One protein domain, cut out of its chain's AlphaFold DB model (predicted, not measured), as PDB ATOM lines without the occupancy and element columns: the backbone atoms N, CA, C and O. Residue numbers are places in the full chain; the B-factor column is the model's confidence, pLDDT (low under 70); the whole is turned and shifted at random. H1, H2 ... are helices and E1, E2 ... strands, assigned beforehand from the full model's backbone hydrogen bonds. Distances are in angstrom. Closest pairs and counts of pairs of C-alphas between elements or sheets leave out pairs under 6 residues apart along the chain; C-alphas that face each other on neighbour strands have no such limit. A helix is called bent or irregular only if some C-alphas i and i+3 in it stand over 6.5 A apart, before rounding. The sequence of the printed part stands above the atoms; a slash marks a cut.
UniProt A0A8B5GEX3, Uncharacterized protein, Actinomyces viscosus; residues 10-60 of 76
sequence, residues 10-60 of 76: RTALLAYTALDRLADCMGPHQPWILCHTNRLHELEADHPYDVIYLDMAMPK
ATOM      1  N   ARG A  10     164.267 148.234 151.592       95.69
ATOM      2  CA  ARG A  10     164.395 148.372 150.132       95.69
ATOM      3  C   ARG A  10     164.716 149.803 149.724       95.69
ATOM      4  O   ARG A  10     164.249 150.735 150.382       95.69
ATOM      5  N   THR A  11     165.445 149.979 148.632       96.50
ATOM      6  CA  THR A  11     165.665 151.264 147.966       96.50
ATOM      7  C   THR A  11     164.562 151.500 146.938       96.50
ATOM      8  O   THR A  11     164.376 150.715 146.013       96.50
ATOM      9  N   ALA A  12     163.813 152.585 147.109       95.81
ATOM     10  CA  ALA A  12     162.742 152.989 146.216       95.81
ATOM     11  C   ALA A  12     163.178 154.153 145.327       95.81
ATOM     12  O   ALA A  12     163.645 155.170 145.841       95.81
ATOM     13  N   LEU A  13     162.952 154.032 144.021       95.31
ATOM     14  CA  LEU A  13     162.991 155.147 143.082       95.31
ATOM     15  C   LEU A  13     161.618 155.831 143.062       95.31
ATOM     16  O   LEU A  13     160.604 155.185 142.787       95.31
ATOM     17  N   LEU A  14     161.584 157.135 143.334       95.31
ATOM     18  CA  LEU A  14     160.376 157.938 143.149       95.31
ATOM     19  C   LEU A  14     160.374 158.513 141.732       95.31
ATOM     20  O   LEU A  14     161.270 159.274 141.360       95.31
ATOM     21  N   ALA A  15     159.361 158.154 140.950       95.38
ATOM     22  CA  ALA A  15     159.172 158.643 139.594       95.38
ATOM     23  C   ALA A  15     157.780 159.263 139.442       95.38
ATOM     24  O   ALA A  15     156.812 158.832 140.061       95.38
ATOM     25  N   TYR A  16     157.688 160.290 138.607       95.62
ATOM     26  CA  TYR A  16     156.458 161.046 138.396       95.62
ATOM     27  C   TYR A  16     156.143 161.069 136.913       95.62
ATOM     28  O   TYR A  16     157.032 161.295 136.088       95.62
ATOM     29  N   THR A  17     154.884 160.831 136.558       94.44
ATOM     30  CA  THR A  17     154.484 160.755 135.146       94.44
ATOM     31  C   THR A  17     154.360 162.133 134.499       94.44
ATOM     32  O   THR A  17     154.253 162.234 133.280       94.44
ATOM     33  N   ALA A  18     154.327 163.195 135.310       94.44
ATOM     34  CA  ALA A  18     154.209 164.576 134.866       94.44
ATOM     35  C   ALA A  18     154.931 165.534 135.823       94.44
ATOM     36  O   ALA A  18     155.009 165.284 137.026       94.44
ATOM     37  N   LEU A  19     155.400 166.663 135.287       94.50
ATOM     38  CA  LEU A  19     156.089 167.692 136.067       94.50
ATOM     39  C   LEU A  19     155.178 168.351 137.115       94.50
ATOM     40  O   LEU A  19     155.601 168.568 138.244       94.50
ATOM     41  N   ASP A  20     153.919 168.618 136.770       95.12
ATOM     42  CA  ASP A  20     152.948 169.204 137.704       95.12
ATOM     43  C   ASP A  20     152.663 168.270 138.895       95.12
ATOM     44  O   ASP A  20     152.671 168.700 140.044       95.12
ATOM     45  N   ARG A  21     152.562 166.956 138.640       95.62
ATOM     46  CA  ARG A  21     152.435 165.944 139.704       95.62
ATOM     47  C   ARG A  21     153.652 165.908 140.615       95.62
ATOM     48  O   ARG A  21     153.495 165.765 141.821       95.62
ATOM     49  N   LEU A  22     154.854 166.045 140.055       95.69
ATOM     50  CA  LEU A  22     156.068 166.162 140.856       95.69
ATOM     51  C   LEU A  22     155.996 167.385 141.775       95.69
ATOM     52  O   LEU A  22     156.275 167.250 142.963       95.69
ATOM     53  N   ALA A  23     155.581 168.544 141.258       94.62
ATOM     54  CA  ALA A  23     155.451 169.759 142.058       94.62
ATOM     55  C   ALA A  23     154.390 169.624 143.166       94.62
ATOM     56  O   ALA A  23     154.627 170.073 144.287       94.62
ATOM     57  N   ASP A  24     153.262 168.965 142.889       95.25
ATOM     58  CA  ASP A  24     152.203 168.715 143.877       95.25
ATOM     59  C   ASP A  24     152.625 167.698 144.956       95.25
ATOM     60  O   ASP A  24     152.269 167.840 146.125       95.25
ATOM     61  N   CYS A  25     153.435 166.697 144.595       95.12
ATOM     62  CA  CYS A  25     153.826 165.606 145.493       95.12
ATOM     63  C   CYS A  25     155.131 165.842 146.275       95.12
ATOM     64  O   CYS A  25     155.274 165.307 147.376       95.12
ATOM     65  N   MET A  26     156.089 166.584 145.708       94.00
ATOM     66  CA  MET A  26     157.439 166.817 146.262       94.00
ATOM     67  C   MET A  26     157.757 168.296 146.495       94.00
ATOM     68  O   MET A  26     158.829 168.622 147.011       94.00
ATOM     69  N   GLY A  27     156.847 169.183 146.104       93.44
ATOM     70  CA  GLY A  27     157.065 170.617 146.107       93.44
ATOM     71  C   GLY A  27     157.706 171.134 144.810       93.44
ATOM     72  O   GLY A  27     158.363 170.395 144.072       93.44
ATOM     73  N   PRO A  28     157.546 172.438 144.528       92.00
ATOM     74  CA  PRO A  28     157.951 173.051 143.261       92.00
ATOM     75  C   PRO A  28     159.472 173.174 143.072       92.00
ATOM     76  O   PRO A  28     159.927 173.346 141.946       92.00
ATOM     77  N   HIS A  29     160.260 173.089 144.148       91.12
ATOM     78  CA  HIS A  29     161.720 173.251 144.107       91.12
ATOM     79  C   HIS A  29     162.478 171.926 143.983       91.12
ATOM     80  O   HIS A  29     163.707 171.912 143.969       91.12
ATOM     81  N   GLN A  30     161.773 170.792 143.917       92.38
ATOM     82  CA  GLN A  30     162.430 169.496 143.844       92.38
ATOM     83  C   GLN A  30     163.193 169.349 142.512       92.38
ATOM     84  O   GLN A  30     162.574 169.401 141.444       92.38
ATOM     85  N   PRO A  31     164.514 169.080 142.538       92.12
ATOM     86  CA  PRO A  31     165.266 168.809 141.322       92.12
ATOM     87  C   PRO A  31     164.815 167.493 140.685       92.12
ATOM     88  O   PRO A  31     164.643 166.463 141.349       92.12
ATOM     89  N   TRP A  32     164.679 167.507 139.363       93.00
ATOM     90  CA  TRP A  32     164.173 166.385 138.584       93.00
ATOM     91  C   TRP A  32     164.922 166.253 137.261       93.00
ATOM     92  O   TRP A  32     165.571 167.187 136.797       93.00
ATOM     93  N   ILE A  33     164.834 165.068 136.662       92.69
ATOM     94  CA  ILE A  33     165.288 164.830 135.293       92.69
ATOM     95  C   ILE A  33     164.236 164.017 134.549       92.69
ATOM     96  O   ILE A  33     163.558 163.180 135.146       92.69
ATOM     97  N   LEU A  34     164.098 164.268 133.248       93.19
ATOM     98  CA  LEU A  34     163.239 163.464 132.391       93.19
ATOM     99  C   LEU A  34     163.927 162.126 132.109       93.19
ATOM    100  O   LEU A  34     165.045 162.093 131.597       93.19
ATOM    101  N   CYS A  35     163.247 161.027 132.413       91.19
ATOM    102  CA  CYS A  35     163.720 159.684 132.106       91.19
ATOM    103  C   CYS A  35     162.629 158.926 131.350       91.19
ATOM    104  O   CYS A  35     161.478 158.888 131.783       91.19
ATOM    105  N   HIS A  36     162.986 158.329 130.215       91.50
ATOM    106  CA  HIS A  36     162.080 157.443 129.494       91.50
ATOM    107  C   HIS A  36     162.071 156.064 130.151       91.50
ATOM    108  O   HIS A  36     163.124 155.528 130.489       91.50
ATOM    109  N   THR A  37     160.893 155.447 130.254       89.00
ATOM    110  CA  THR A  37     160.715 154.130 130.884       89.00
ATOM    111  C   THR A  37     161.626 153.053 130.287       89.00
ATOM    112  O   THR A  37     162.118 152.193 131.008       89.00
ATOM    113  N   ASN A  38     161.916 153.110 128.982       91.81
ATOM    114  CA  ASN A  38     162.817 152.158 128.324       91.81
ATOM    115  C   ASN A  38     164.293 152.302 128.742       91.81
ATOM    116  O   ASN A  38     165.056 151.365 128.535       91.81
ATOM    117  N   ARG A  39     164.690 153.426 129.352       90.75
ATOM    118  CA  ARG A  39     166.049 153.688 129.859       90.75
ATOM    119  C   ARG A  39     166.194 153.441 131.362       90.75
ATOM    120  O   ARG A  39     167.269 153.643 131.913       90.75
ATOM    121  N   LEU A  40     165.139 152.975 132.036       90.81
ATOM    122  CA  LEU A  40     165.184 152.675 133.473       90.81
ATOM    123  C   LEU A  40     166.210 151.593 133.833       90.81
ATOM    124  O   LEU A  40     166.759 151.631 134.931       90.81
ATOM    125  N   HIS A  41     166.492 150.673 132.908       89.94
ATOM    126  CA  HIS A  41     167.520 149.645 133.076       89.94
ATOM    127  C   HIS A  41     168.940 150.234 133.125       89.94
ATOM    128  O   HIS A  41     169.790 149.734 133.850       89.94
ATOM    129  N   GLU A  42     169.197 151.319 132.385       91.88
ATOM    130  CA  GLU A  42     170.483 152.027 132.432       91.88
ATOM    131  C   GLU A  42     170.648 152.696 133.799       91.88
ATOM    132  O   GLU A  42     171.691 152.585 134.430       91.88
ATOM    133  N   LEU A  43     169.575 153.320 134.301       90.00
ATOM    134  CA  LEU A  43     169.574 153.912 135.634       90.00
ATOM    135  C   LEU A  43     169.797 152.869 136.733       90.00
ATOM    136  O   LEU A  43     170.520 153.150 137.678       90.00
ATOM    137  N   GLU A  44     169.171 151.696 136.629       92.38
ATOM    138  CA  GLU A  44     169.345 150.607 137.598       92.38
ATOM    139  C   GLU A  44     170.799 150.113 137.640       92.38
ATOM    140  O   GLU A  44     171.308 149.797 138.714       92.38
ATOM    141  N   ALA A  45     171.478 150.085 136.489       93.25
ATOM    142  CA  ALA A  45     172.867 149.651 136.393       93.25
ATOM    143  C   ALA A  45     173.829 150.578 137.159       93.25
ATOM    144  O   ALA A  45     174.736 150.090 137.834       93.25
ATOM    145  N   ASP A  46     173.621 151.896 137.085       91.38
ATOM    146  CA  ASP A  46     174.412 152.895 137.820       91.38
ATOM    147  C   ASP A  46     173.937 153.078 139.274       91.38
ATOM    148  O   ASP A  46     174.734 153.256 140.199       91.38
ATOM    149  N   HIS A  47     172.623 153.035 139.488       90.19
ATOM    150  CA  HIS A  47     171.966 153.286 140.764       90.19
ATOM    151  C   HIS A  47     170.869 152.241 141.021       90.19
ATOM    152  O   HIS A  47     169.705 152.469 140.675       90.19
ATOM    153  N   PRO A  48     171.206 151.107 141.657       93.56
ATOM    154  CA  PRO A  48     170.259 150.021 141.862       93.56
ATOM    155  C   PRO A  48     169.118 150.420 142.804       93.56
ATOM    156  O   PRO A  48     169.322 151.028 143.860       93.56
ATOM    157  N   TYR A  49     167.905 150.024 142.429       95.06
ATOM    158  CA  TYR A  49     166.682 150.199 143.205       95.06
ATOM    159  C   TYR A  49     165.863 148.907 143.170       95.06
ATOM    160  O   TYR A  49     165.862 148.180 142.186       95.06
ATOM    161  N   ASP A  50     165.136 148.631 144.249       95.50
ATOM    162  CA  ASP A  50     164.326 147.417 144.383       95.50
ATOM    163  C   ASP A  50     162.884 147.635 143.912       95.50
ATOM    164  O   ASP A  50     162.186 146.696 143.529       95.50
ATOM    165  N   VAL A  51     162.391 148.874 144.029       95.06
ATOM    166  CA  VAL A  51     160.997 149.230 143.744       95.06
ATOM    167  C   VAL A  51     160.907 150.619 143.120       95.06
ATOM    168  O   VAL A  51     161.692 151.510 143.443       95.06
ATOM    169  N   ILE A  52     159.906 150.822 142.266       94.75
ATOM    170  CA  ILE A  52     159.546 152.141 141.740       94.75
ATOM    171  C   ILE A  52     158.184 152.520 142.313       94.75
ATOM    172  O   ILE A  52     157.223 151.760 142.179       94.75
ATOM    173  N   TYR A  53     158.090 153.701 142.918       95.50
ATOM    174  CA  TYR A  53     156.809 154.310 143.259       95.50
ATOM    175  C   TYR A  53     156.494 155.426 142.274       95.50
ATOM    176  O   TYR A  53     157.296 156.340 142.078       95.50
ATOM    177  N   LEU A  54     155.314 155.331 141.666       95.06
ATOM    178  CA  LEU A  54     154.804 156.315 140.722       95.06
ATOM    179  C   LEU A  54     153.857 157.285 141.419       95.06
ATOM    180  O   LEU A  54     152.944 156.843 142.113       95.06
ATOM    181  N   ASP A  55     154.078 158.583 141.203       95.56
ATOM    182  CA  ASP A  55     153.214 159.676 141.670       95.56
ATOM    183  C   ASP A  55     152.850 159.586 143.167       95.56
ATOM    184  O   ASP A  55     151.720 159.847 143.581       95.56
ATOM    185  N   MET A  56     153.812 159.176 143.996       95.25
ATOM    186  CA  MET A  56     153.622 159.077 145.441       95.25
ATOM    187  C   MET A  56     153.707 160.465 146.082       95.25
ATOM    188  O   MET A  56     154.744 161.114 146.014       95.25
ATOM    189  N   ALA A  57     152.651 160.889 146.775       95.50
ATOM    190  CA  ALA A  57     152.677 162.123 147.553       95.50
ATOM    191  C   ALA A  57     153.583 161.979 148.786       95.50
ATOM    192  O   ALA A  57     153.376 161.088 149.616       95.50
ATOM    193  N   MET A  58     154.565 162.872 148.929       93.88
ATOM    194  CA  MET A  58     155.425 162.915 150.109       93.88
ATOM    195  C   MET A  58     154.878 163.895 151.154       93.88
ATOM    196  O   MET A  58     154.326 164.937 150.794       93.88
ATOM    197  N   PRO A  59     155.057 163.604 152.456       93.31
ATOM    198  CA  PRO A  59     154.797 164.561 153.525       93.31
ATOM    199  C   PRO A  59     155.495 165.896 153.256       93.31
ATOM    200  O   PRO A  59     156.670 165.915 152.888       93.31
ATOM    201  N   LYS A  60     154.789 167.006 153.496       90.62
ATOM    202  CA  LYS A  60     155.305 168.366 153.258       90.62
ATOM    203  C   LYS A  60     156.576 168.675 154.049       90.62
ATOM    204  O   LYS A  60     157.392 169.464 153.600       90.62
TER     205      LYS A  60
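AT A GLANCE: This is residues 10 to 60 of the 76 residues of an uncharacterized protein of Actinomyces viscosus (UniProt A0A8B5GEX3). Two short strands, E1 and E2, run side by side and parallel as a small slab; helix H1 lies beyond the last residues of E1, and helix H2 lies off to one side of the strands. Residues 27 to 36 make an arch from H1 across to H2, two helices that stay apart, and the last residues, 55 to 60, run on from E2 past H1. The printed part has 51 residues, with two named strands and two named helices in the order E1, H1, H2, E2; the sheet has the order E1, E2, is parallel, and the class is mixed, helices and strands. The whole is only just compact, close to loose, with a radius of gyration of the C-alphas of 11.3 A, and it is rounded, with spans of 30 by 22 by 15 A.

IN THESE COORDINATES: E1 is residues 11 to 15, from C-alpha 11 at (165.665, 151.264, 147.966) to C-alpha 15, over 12.9 A. H1 is residues 19 to 26 and begins with C-alpha 19 at (156.089, 167.692, 136.067). H2, the longest helix by residues, is residues 37 to 46 and measures 15.4 A from first to last C-alpha. It is irregular: C-alphas 38 and 41 are 7.1 A apart. E2 is residues 51 to 54, 9.9 A long, and ends with C-alpha 54 at (154.804, 156.315, 140.722).

HOW THE PARTS SIT: E1 and E2 are parallel neighbours, with 25 degrees between their directions. C-alphas that face each other include 12 and 51, 4.8 A apart, and 15 and 54, 5.1 A apart. Within hydrogen-bond range are N 13 and O 51, at 2.9 A, and N 15 and O 53, at 3.0 A. E1, H1, H2 and E2 form a strand-helix-strand unit, two parallel neighbour strands with helices between them along the chain, and its crossover is right-handed. H1 and H2 are apart, E1 and H2 are apart, and H1 and E2 are apart. Every O i to N i+4 pair is within hydrogen-bond range in H1; in H2 it is 4 of 6.

THE WHOLE: The two C-alphas farthest apart are those of Ala 45 and Lys 60, 30.7 A. The printed part runs from residue 10 to residue 60 and has no cut. The links from E1 to H1, with 3 residues, and from H2 to E2, with 4, are tight; the link from H1 to H2, with 10 residues, is short. The mean pLDDT of the printed part is 93.5, and no printed residue is under 70.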